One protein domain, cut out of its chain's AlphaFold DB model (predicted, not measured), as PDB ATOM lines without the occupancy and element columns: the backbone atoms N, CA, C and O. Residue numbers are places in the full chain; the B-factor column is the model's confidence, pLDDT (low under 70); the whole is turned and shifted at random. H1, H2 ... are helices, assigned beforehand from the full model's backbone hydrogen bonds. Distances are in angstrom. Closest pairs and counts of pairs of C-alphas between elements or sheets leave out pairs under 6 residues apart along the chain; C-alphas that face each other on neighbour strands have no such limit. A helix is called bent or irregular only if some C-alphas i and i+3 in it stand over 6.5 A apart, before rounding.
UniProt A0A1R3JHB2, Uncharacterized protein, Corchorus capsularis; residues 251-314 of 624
ATOM      1  N   PHE A 251     143.289  98.706 115.783       51.94
ATOM      2  CA  PHE A 251     143.055 100.013 116.404       51.94
ATOM      3  C   PHE A 251     141.766 100.684 115.892       51.94
ATOM      4  O   PHE A 251     141.120 101.451 116.619       51.94
ATOM      5  N   ILE A 252     141.359 100.354 114.662       59.16
ATOM      6  CA  ILE A 252     140.150 100.882 114.015       59.16
ATOM      7  C   ILE A 252     138.885 100.191 114.559       59.16
ATOM      8  O   ILE A 252     137.857 100.850 114.718       59.16
ATOM      9  N   ASP A 253     138.969  98.918 114.958       58.84
ATOM     10  CA  ASP A 253     137.822  98.159 115.485       58.84
ATOM     11  C   ASP A 253     137.594  98.320 117.002       58.84
ATOM     12  O   ASP A 253     136.473  98.154 117.496       58.84
ATOM     13  N   LEU A 254     138.623  98.687 117.773       65.06
ATOM     14  CA  LEU A 254     138.510  98.872 119.230       65.06
ATOM     15  C   LEU A 254     137.947 100.242 119.643       65.06
ATOM     16  O   LEU A 254     137.348 100.372 120.714       65.06
ATOM     17  N   THR A 255     138.084 101.262 118.796       72.06
ATOM     18  CA  THR A 255     137.630 102.627 119.103       72.06
ATOM     19  C   THR A 255     136.100 102.791 119.128       72.06
ATOM     20  O   THR A 255     135.604 103.402 120.077       72.06
ATOM     21  N   PRO A 256     135.306 102.224 118.196       80.50
ATOM     22  CA  PRO A 256     133.843 102.305 118.245       80.50
ATOM     23  C   PRO A 256     133.255 101.582 119.460       80.50
ATOM     24  O   PRO A 256     132.342 102.097 120.106       80.50
ATOM     25  N   LYS A 257     133.827 100.427 119.818       79.75
ATOM     26  CA  LYS A 257     133.355  99.591 120.929       79.75
ATOM     27  C   LYS A 257     133.572 100.261 122.288       79.75
ATOM     28  O   LYS A 257     132.667 100.291 123.113       79.75
ATOM     29  N   LEU A 258     134.722 100.914 122.478       82.06
ATOM     30  CA  LEU A 258     135.000 101.719 123.675       82.06
ATOM     31  C   LEU A 258     134.044 102.929 123.799       82.06
ATOM     32  O   LEU A 258     133.660 103.335 124.902       82.06
ATOM     33  N   ILE A 259     133.644 103.520 122.669       87.56
ATOM     34  CA  ILE A 259     132.688 104.639 122.631       87.56
ATOM     35  C   ILE A 259     131.267 104.163 122.972       87.56
ATOM     36  O   ILE A 259     130.533 104.883 123.652       87.56
ATOM     37  N   GLU A 260     130.869 102.967 122.541       87.00
ATOM     38  CA  GLU A 260     129.578 102.374 122.911       87.00
ATOM     39  C   GLU A 260     129.532 101.981 124.391       87.00
ATOM     40  O   GLU A 260     128.624 102.422 125.099       87.00
ATOM     41  N   ASP A 261     130.563 101.299 124.896       87.56
ATOM     42  CA  ASP A 261     130.645 100.906 126.308       87.56
ATOM     43  C   ASP A 261     130.624 102.135 127.239       87.56
ATOM     44  O   ASP A 261     129.913 102.169 128.248       87.56
ATOM     45  N   SER A 262     131.346 103.205 126.885       89.62
ATOM     46  CA  SER A 262     131.326 104.453 127.662       89.62
ATOM     47  C   SER A 262     129.983 105.190 127.587       89.62
ATOM     48  O   SER A 262     129.574 105.816 128.573       89.62
ATOM     49  N   ARG A 263     129.253 105.096 126.467       92.00
ATOM     50  CA  ARG A 263     127.903 105.662 126.329       92.00
ATOM     51  C   ARG A 263     126.908 104.948 127.239       92.00
ATOM     52  O   ARG A 263     126.116 105.626 127.898       92.00
ATOM     53  N   ASP A 264     126.973 103.624 127.318       91.25
ATOM     54  CA  ASP A 264     126.088 102.837 128.179       91.25
ATOM     55  C   ASP A 264     126.389 103.059 129.666       91.25
ATOM     56  O   ASP A 264     125.463 103.238 130.464       91.25
ATOM     57  N   ILE A 265     127.668 103.188 130.036       92.50
ATOM     58  CA  ILE A 265     128.071 103.574 131.397       92.50
ATOM     59  C   ILE A 265     127.536 104.972 131.745       92.50
ATOM     60  O   ILE A 265     126.928 105.155 132.802       92.50
ATOM     61  N   MET A 266     127.701 105.961 130.859       90.94
ATOM     62  CA  MET A 266     127.183 107.316 131.089       90.94
ATOM     63  C   MET A 266     125.654 107.346 131.186       90.94
ATOM     64  O   MET A 266     125.107 108.073 132.020       90.94
ATOM     65  N   LYS A 267     124.955 106.543 130.378       93.62
ATOM     66  CA  LYS A 267     123.500 106.397 130.454       93.62
ATOM     67  C   LYS A 267     123.077 105.814 131.805       93.62
ATOM     68  O   LYS A 267     122.225 106.404 132.468       93.62
ATOM     69  N   GLY A 268     123.729 104.742 132.257       95.19
ATOM     70  CA  GLY A 268     123.473 104.143 133.570       95.19
ATOM     71  C   GLY A 268     123.733 105.112 134.728       95.19
ATOM     72  O   GLY A 268     122.923 105.216 135.649       95.19
ATOM     73  N   MET A 269     124.813 105.899 134.662       93.25
ATOM     74  CA  MET A 269     125.101 106.936 135.662       93.25
ATOM     75  C   MET A 269     124.035 108.040 135.673       93.25
ATOM     76  O   MET A 269     123.636 108.503 136.742       93.25
ATOM     77  N   MET A 270     123.539 108.449 134.506       93.38
ATOM     78  CA  MET A 270     122.502 109.476 134.399       93.38
ATOM     79  C   MET A 270     121.158 108.988 134.955       93.38
ATOM     80  O   MET A 270     120.489 109.724 135.683       93.38
ATOM     81  N   GLU A 271     120.792 107.734 134.683       93.38
ATOM     82  CA  GLU A 271     119.603 107.089 135.251       93.38
ATOM     83  C   GLU A 271     119.720 106.930 136.778       93.38
ATOM     84  O   GLU A 271     118.757 107.194 137.508       93.38
ATOM     85  N   ALA A 272     120.908 106.596 137.291       92.38
ATOM     86  CA  ALA A 272     121.185 106.537 138.729       92.38
ATOM     87  C   ALA A 272     121.058 107.917 139.407       92.38
ATOM     88  O   ALA A 272     120.466 108.045 140.482       92.38
ATOM     89  N   VAL A 273     121.550 108.982 138.767       94.25
ATOM     90  CA  VAL A 273     121.402 110.354 139.282       94.25
ATOM     91  C   VAL A 273     119.932 110.775 139.277       94.25
ATOM     92  O   VAL A 273     119.441 111.277 140.290       94.25
ATOM     93  N   GLN A 274     119.194 110.516 138.195       92.06
ATOM     94  CA  GLN A 274     117.763 110.830 138.122       92.06
ATOM     95  C   GLN A 274     116.948 110.080 139.182       92.06
ATOM     96  O   GLN A 274     116.109 110.683 139.856       92.06
ATOM     97  N   THR A 275     117.210 108.787 139.378       92.81
ATOM     98  CA  THR A 275     116.530 107.994 140.414       92.81
ATOM     99  C   THR A 275     116.880 108.477 141.819       92.81
ATOM    100  O   THR A 275     115.974 108.633 142.640       92.81
ATOM    101  N   SER A 276     118.144 108.814 142.090       93.50
ATOM    102  CA  SER A 276     118.550 109.378 143.386       93.50
ATOM    103  C   SER A 276     117.867 110.719 143.691       93.50
ATOM    104  O   SER A 276     117.417 110.935 144.817       93.50
ATOM    105  N   TYR A 277     117.698 111.582 142.680       93.62
ATOM    106  CA  TYR A 277     117.000 112.861 142.810       93.62
ATOM    107  C   TYR A 277     115.513 112.667 143.138       93.62
ATOM    108  O   TYR A 277     114.986 113.301 144.051       93.62
ATOM    109  N   ILE A 278     114.845 111.733 142.451       92.44
ATOM    110  CA  ILE A 278     113.435 111.402 142.713       92.44
ATOM    111  C   ILE A 278     113.260 110.851 144.135       92.44
ATOM    112  O   ILE A 278     112.323 111.239 144.834       92.44
ATOM    113  N   ILE A 279     114.165 109.979 144.591       93.25
ATOM    114  CA  ILE A 279     114.129 109.438 145.958       93.25
ATOM    115  C   ILE A 279     114.329 110.558 146.988       93.25
ATOM    116  O   ILE A 279     113.594 110.610 147.973       93.25
ATOM    117  N   ALA A 280     115.274 111.475 146.760       94.12
ATOM    118  CA  ALA A 280     115.514 112.603 147.656       94.12
ATOM    119  C   ALA A 280     114.279 113.510 147.782       94.12
ATOM    120  O   ALA A 280     113.887 113.856 148.899       94.12
ATOM    121  N   GLU A 281     113.612 113.835 146.670       92.38
ATOM    122  CA  GLU A 281     112.363 114.602 146.714       92.38
ATOM    123  C   GLU A 281     111.258 113.850 147.462       92.38
ATOM    124  O   GLU A 281     110.601 114.438 148.321       92.38
ATOM    125  N   LEU A 282     111.079 112.547 147.216       91.19
ATOM    126  CA  LEU A 282     110.080 111.741 147.929       91.19
ATOM    127  C   LEU A 282     110.330 111.707 149.442       91.19
ATOM    128  O   LEU A 282     109.377 111.779 150.218       91.19
ATOM    129  N   VAL A 283     111.591 111.645 149.876       95.31
ATOM    130  CA  VAL A 283     111.952 111.708 151.301       95.31
ATOM    131  C   VAL A 283     111.603 113.073 151.898       95.31
ATOM    132  O   VAL A 283     111.037 113.128 152.995       95.31
ATOM    133  N   ILE A 284     111.873 114.168 151.181       92.88
ATOM    134  CA  ILE A 284     111.508 115.524 151.614       92.88
ATOM    135  C   ILE A 284     109.983 115.656 151.720       92.88
ATOM    136  O   ILE A 284     109.477 116.100 152.752       92.88
ATOM    137  N   PHE A 285     109.237 115.204 150.708       88.31
ATOM    138  CA  PHE A 285     107.771 115.226 150.727       88.31
ATOM    139  C   PHE A 285     107.195 114.380 151.863       88.31
ATOM    140  O   PHE A 285     106.283 114.834 152.553       88.31
ATOM    141  N   HIS A 286     107.746 113.191 152.113       89.88
ATOM    142  CA  HIS A 286     107.319 112.339 153.226       89.88
ATOM    143  C   HIS A 286     107.590 112.989 154.587       89.88
ATOM    144  O   HIS A 286     106.772 112.889 155.502       89.88
ATOM    145  N   SER A 287     108.712 113.704 154.719       92.12
ATOM    146  CA  SER A 287     109.026 114.471 155.926       92.12
ATOM    147  C   SER A 287     108.030 115.614 156.144       92.12
ATOM    148  O   SER A 287     107.527 115.771 157.254       92.12
ATOM    149  N   ILE A 288     107.690 116.366 155.091       89.00
ATOM    150  CA  ILE A 288     106.723 117.477 155.152       89.00
ATOM    151  C   ILE A 288     105.304 116.966 155.446       89.00
ATOM    152  O   ILE A 288     104.573 117.573 156.233       89.00
ATOM    153  N   ALA A 289     104.917 115.837 154.846       87.56
ATOM    154  CA  ALA A 289     103.621 115.207 155.079       87.56
ATOM    155  C   ALA A 289     103.482 114.701 156.524       87.56
ATOM    156  O   ALA A 289     102.409 114.808 157.111       87.56
ATOM    157  N   ARG A 290     104.566 114.202 157.136       90.44
ATOM    158  CA  ARG A 290     104.560 113.802 158.553       90.44
ATOM    159  C   ARG A 290     104.414 114.979 159.512       90.44
ATOM    160  O   ARG A 290     103.783 114.818 160.553       90.44
ATOM    161  N   THR A 291     104.997 116.134 159.196       92.06
ATOM    162  CA  THR A 291     104.940 117.307 160.083       92.06
ATOM    163  C   THR A 291     103.618 118.061 159.990       92.06
ATOM    164  O   THR A 291     103.227 118.709 160.955       92.06
ATOM    165  N   ASN A 292     102.897 117.956 158.870       89.00
ATOM    166  CA  ASN A 292     101.646 118.680 158.659       89.00
ATOM    167  C   ASN A 292     100.453 117.723 158.553       89.00
ATOM    168  O   ASN A 292     100.172 117.177 157.489       89.00
ATOM    169  N   LYS A 293      99.690 117.586 159.647       82.56
ATOM    170  CA  LYS A 293      98.465 116.761 159.709       82.56
ATOM    171  C   LYS A 293      97.351 117.186 158.733       82.56
ATOM    172  O   LYS A 293      96.375 116.460 158.594       82.56
ATOM    173  N   SER A 294      97.475 118.337 158.071       81.94
ATOM    174  CA  SER A 294      96.452 118.921 157.191       81.94
ATOM    175  C   SER A 294      96.799 118.903 155.698       81.94
ATOM    176  O   SER A 294      96.055 119.472 154.897       81.94
ATOM    177  N   PHE A 295      97.897 118.265 155.276       78.56
ATOM    178  CA  PHE A 295      98.198 118.184 153.844       78.56
ATOM    179  C   PHE A 295      97.288 117.173 153.140       78.56
ATOM    180  O   PHE A 295      97.386 115.965 153.346       78.56
ATOM    181  N   SER A 296      96.415 117.679 152.265       84.25
ATOM    182  CA  SER A 296      95.635 116.842 151.355       84.25
ATOM    183  C   SER A 296      96.570 116.086 150.406       84.25
ATOM    184  O   SER A 296      97.443 116.680 149.766       84.25
ATOM    185  N   ILE A 297      96.351 114.774 150.274       80.88
ATOM    186  CA  ILE A 297      97.058 113.877 149.340       80.88
ATOM    187  C   ILE A 297      97.040 114.445 147.909       80.88
ATOM    188  O   ILE A 297      97.999 114.287 147.153       80.88
ATOM    189  N   GLN A 298      95.987 115.183 147.553       81.00
ATOM    190  CA  GLN A 298      95.823 115.802 146.241       81.00
ATOM    191  C   GLN A 298      96.868 116.894 145.961       81.00
ATOM    192  O   GLN A 298      97.363 116.999 144.839       81.00
ATOM    193  N   THR A 299      97.285 117.650 146.980       84.12
ATOM    194  CA  THR A 299      98.337 118.671 146.854       84.12
ATOM    195  C   THR A 299      99.706 118.034 146.615       84.12
ATOM    196  O   THR A 299     100.489 118.539 145.807       84.12
ATOM    197  N   VAL A 300      99.976 116.892 147.260       83.19
ATOM    198  CA  VAL A 300     101.214 116.115 147.072       83.19
ATOM    199  C   VAL A 300     101.272 115.529 145.660       83.19
ATOM    200  O   VAL A 300     102.282 115.656 144.970       83.19
ATOM    201  N   LEU A 301     100.167 114.959 145.172       83.81
ATOM    202  CA  LEU A 301     100.094 114.427 143.807       83.81
ATOM    203  C   LEU A 301     100.254 115.527 142.745       83.81
ATOM    204  O   LEU A 301     100.982 115.328 141.770       83.81
ATOM    205  N   CYS A 302      99.653 116.704 142.952       86.25
ATOM    206  CA  CYS A 302      99.841 117.856 142.065       86.25
ATOM    207  C   CYS A 302     101.295 118.341 142.032       86.25
ATOM    208  O   CYS A 302     101.822 118.613 140.953       86.25
ATOM    209  N   THR A 303     101.967 118.429 143.184       84.56
ATOM    210  CA  THR A 303     103.375 118.857 143.232       84.56
ATOM    211  C   THR A 303     104.292 117.846 142.555       84.56
ATOM    212  O   THR A 303     105.078 118.242 141.698       84.56
ATOM    213  N   VAL A 304     104.124 116.546 142.819       85.06
ATOM    214  CA  VAL A 304     104.883 115.484 142.133       85.06
ATOM    215  C   VAL A 304     104.658 115.525 140.615       85.06
ATOM    216  O   VAL A 304     105.614 115.409 139.842       85.06
ATOM    217  N   TYR A 305     103.420 115.742 140.162       84.94
ATOM    218  CA  TYR A 305     103.107 115.852 138.735       84.94
ATOM    219  C   TYR A 305     103.783 117.068 138.082       84.94
ATOM    220  O   TYR A 305     104.396 116.940 137.017       84.94
ATOM    221  N   ILE A 306     103.742 118.234 138.734       87.44
ATOM    222  CA  ILE A 306     104.405 119.454 138.252       87.44
ATOM    223  C   ILE A 306     105.923 119.259 138.195       87.44
ATOM    224  O   ILE A 306     106.548 119.649 137.203       87.44
ATOM    225  N   THR A 307     106.528 118.626 139.201       80.38
ATOM    226  CA  THR A 307     107.975 118.385 139.201       80.38
ATOM    227  C   THR A 307     108.378 117.403 138.107       80.38
ATOM    228  O   THR A 307     109.316 117.677 137.357       80.38
ATOM    229  N   LYS A 308     107.603 116.333 137.890       81.94
ATOM    230  CA  LYS A 308     107.810 115.402 136.768       81.94
ATOM    231  C   LYS A 308     107.725 116.105 135.408       81.94
ATOM    232  O   LYS A 308     108.551 115.853 134.529       81.94
ATOM    233  N   MET A 309     106.771 117.021 135.238       83.88
ATOM    234  CA  MET A 309     106.643 117.841 134.026       83.88
ATOM    235  C   MET A 309     107.821 118.813 133.853       83.88
ATOM    236  O   MET A 309     108.295 119.007 132.733       83.88
ATOM    237  N   ARG A 310     108.341 119.396 134.942       82.50
ATOM    238  CA  ARG A 310     109.537 120.257 134.912       82.50
ATOM    239  C   ARG A 310     110.804 119.480 134.555       82.50
ATOM    240  O   ARG A 310     111.585 119.973 133.748       82.50
ATOM    241  N   ILE A 311     110.985 118.273 135.091       77.94
ATOM    242  CA  ILE A 311     112.128 117.406 134.760       77.94
ATOM    243  C   ILE A 311     112.087 117.029 133.274       77.94
ATOM    244  O   ILE A 311     113.089 117.193 132.585       77.94
ATOM    245  N   ARG A 312     110.916 116.643 132.744       75.12
ATOM    246  CA  ARG A 312     110.744 116.352 131.305       75.12
ATOM    247  C   ARG A 312     111.051 117.546 130.397       75.12
ATOM    248  O   ARG A 312     111.536 117.347 129.292       75.12
ATOM    249  N   LYS A 313     110.788 118.778 130.850       77.00
ATOM    250  CA  LYS A 313     111.163 119.995 130.108       77.00
ATOM    251  C   LYS A 313     112.662 120.295 130.164       77.00
ATOM    252  O   LYS A 313     113.191 120.834 129.203       77.00
ATOM    253  N   ARG A 314     113.332 119.986 131.280       74.94
ATOM    254  CA  ARG A 314     114.775 120.237 131.462       74.94
ATOM    255  C   ARG A 314     115.657 119.184 130.796       74.94
ATOM    256  O   ARG A 314     116.769 119.505 130.406       74.94
TER     257      ARG A 314
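This is residues 251 to 314 of the 624 residues of an uncharacterized protein of Corchorus capsularis (UniProt A0A1R3JHB2). One long, straight helix, H1, is joined by a tight turn to a shorter helix, H2, which folds back beside the later part of H1 as the second leg of a narrow, loosely closed V. The first part of H1, residues 251 to 273, sticks out as a free arm and makes much of the length. The printed part has 64 residues with two named helices, H1 then H2, and no named strand; the class is all helix. The whole is extended, with a radius of gyration of the C-alphas of 18.9 A, and its C-alphas span 65 by 21 by 12 A.

H1, residues 251 to 291, and H2, residues 297 to 314, are close but not clearly touching, with 1 pair of C-alphas within 8 A. The closest C-alphas of the two are those of Phe 285 and Val 300, 7.6 A apart. They run opposite ways at a shallow tilt of 25 degrees, and their centres are 19.6 A apart. Residues 251 to 273, which belong to H1, stand free, and so do residues 290 to 296. In H2 every O i to N i+4 pair is within hydrogen-bond range; in H1 34 of 37 are.

H1 begins at C-alpha 251, at (143.055, 100.013, 116.404), and ends at C-alpha 291, at (104.940, 117.307, 160.083), 60.5 A away. H1 is neither bent nor irregular, but only just: C-alphas 253 and 256 are 6.4 A apart. H2 measures 26.0 A from C-alpha 297 to C-alpha 314, which is at (114.775, 120.237, 131.462).

The two C-alphas farthest apart are those of Phe 251 and Ser 294, 64.8 A. The printed part has no cut, and the link from H1 to H2, 5 residues, is tight. The mean pLDDT of the printed part is 85.4; residues 251 to 254 are under 70.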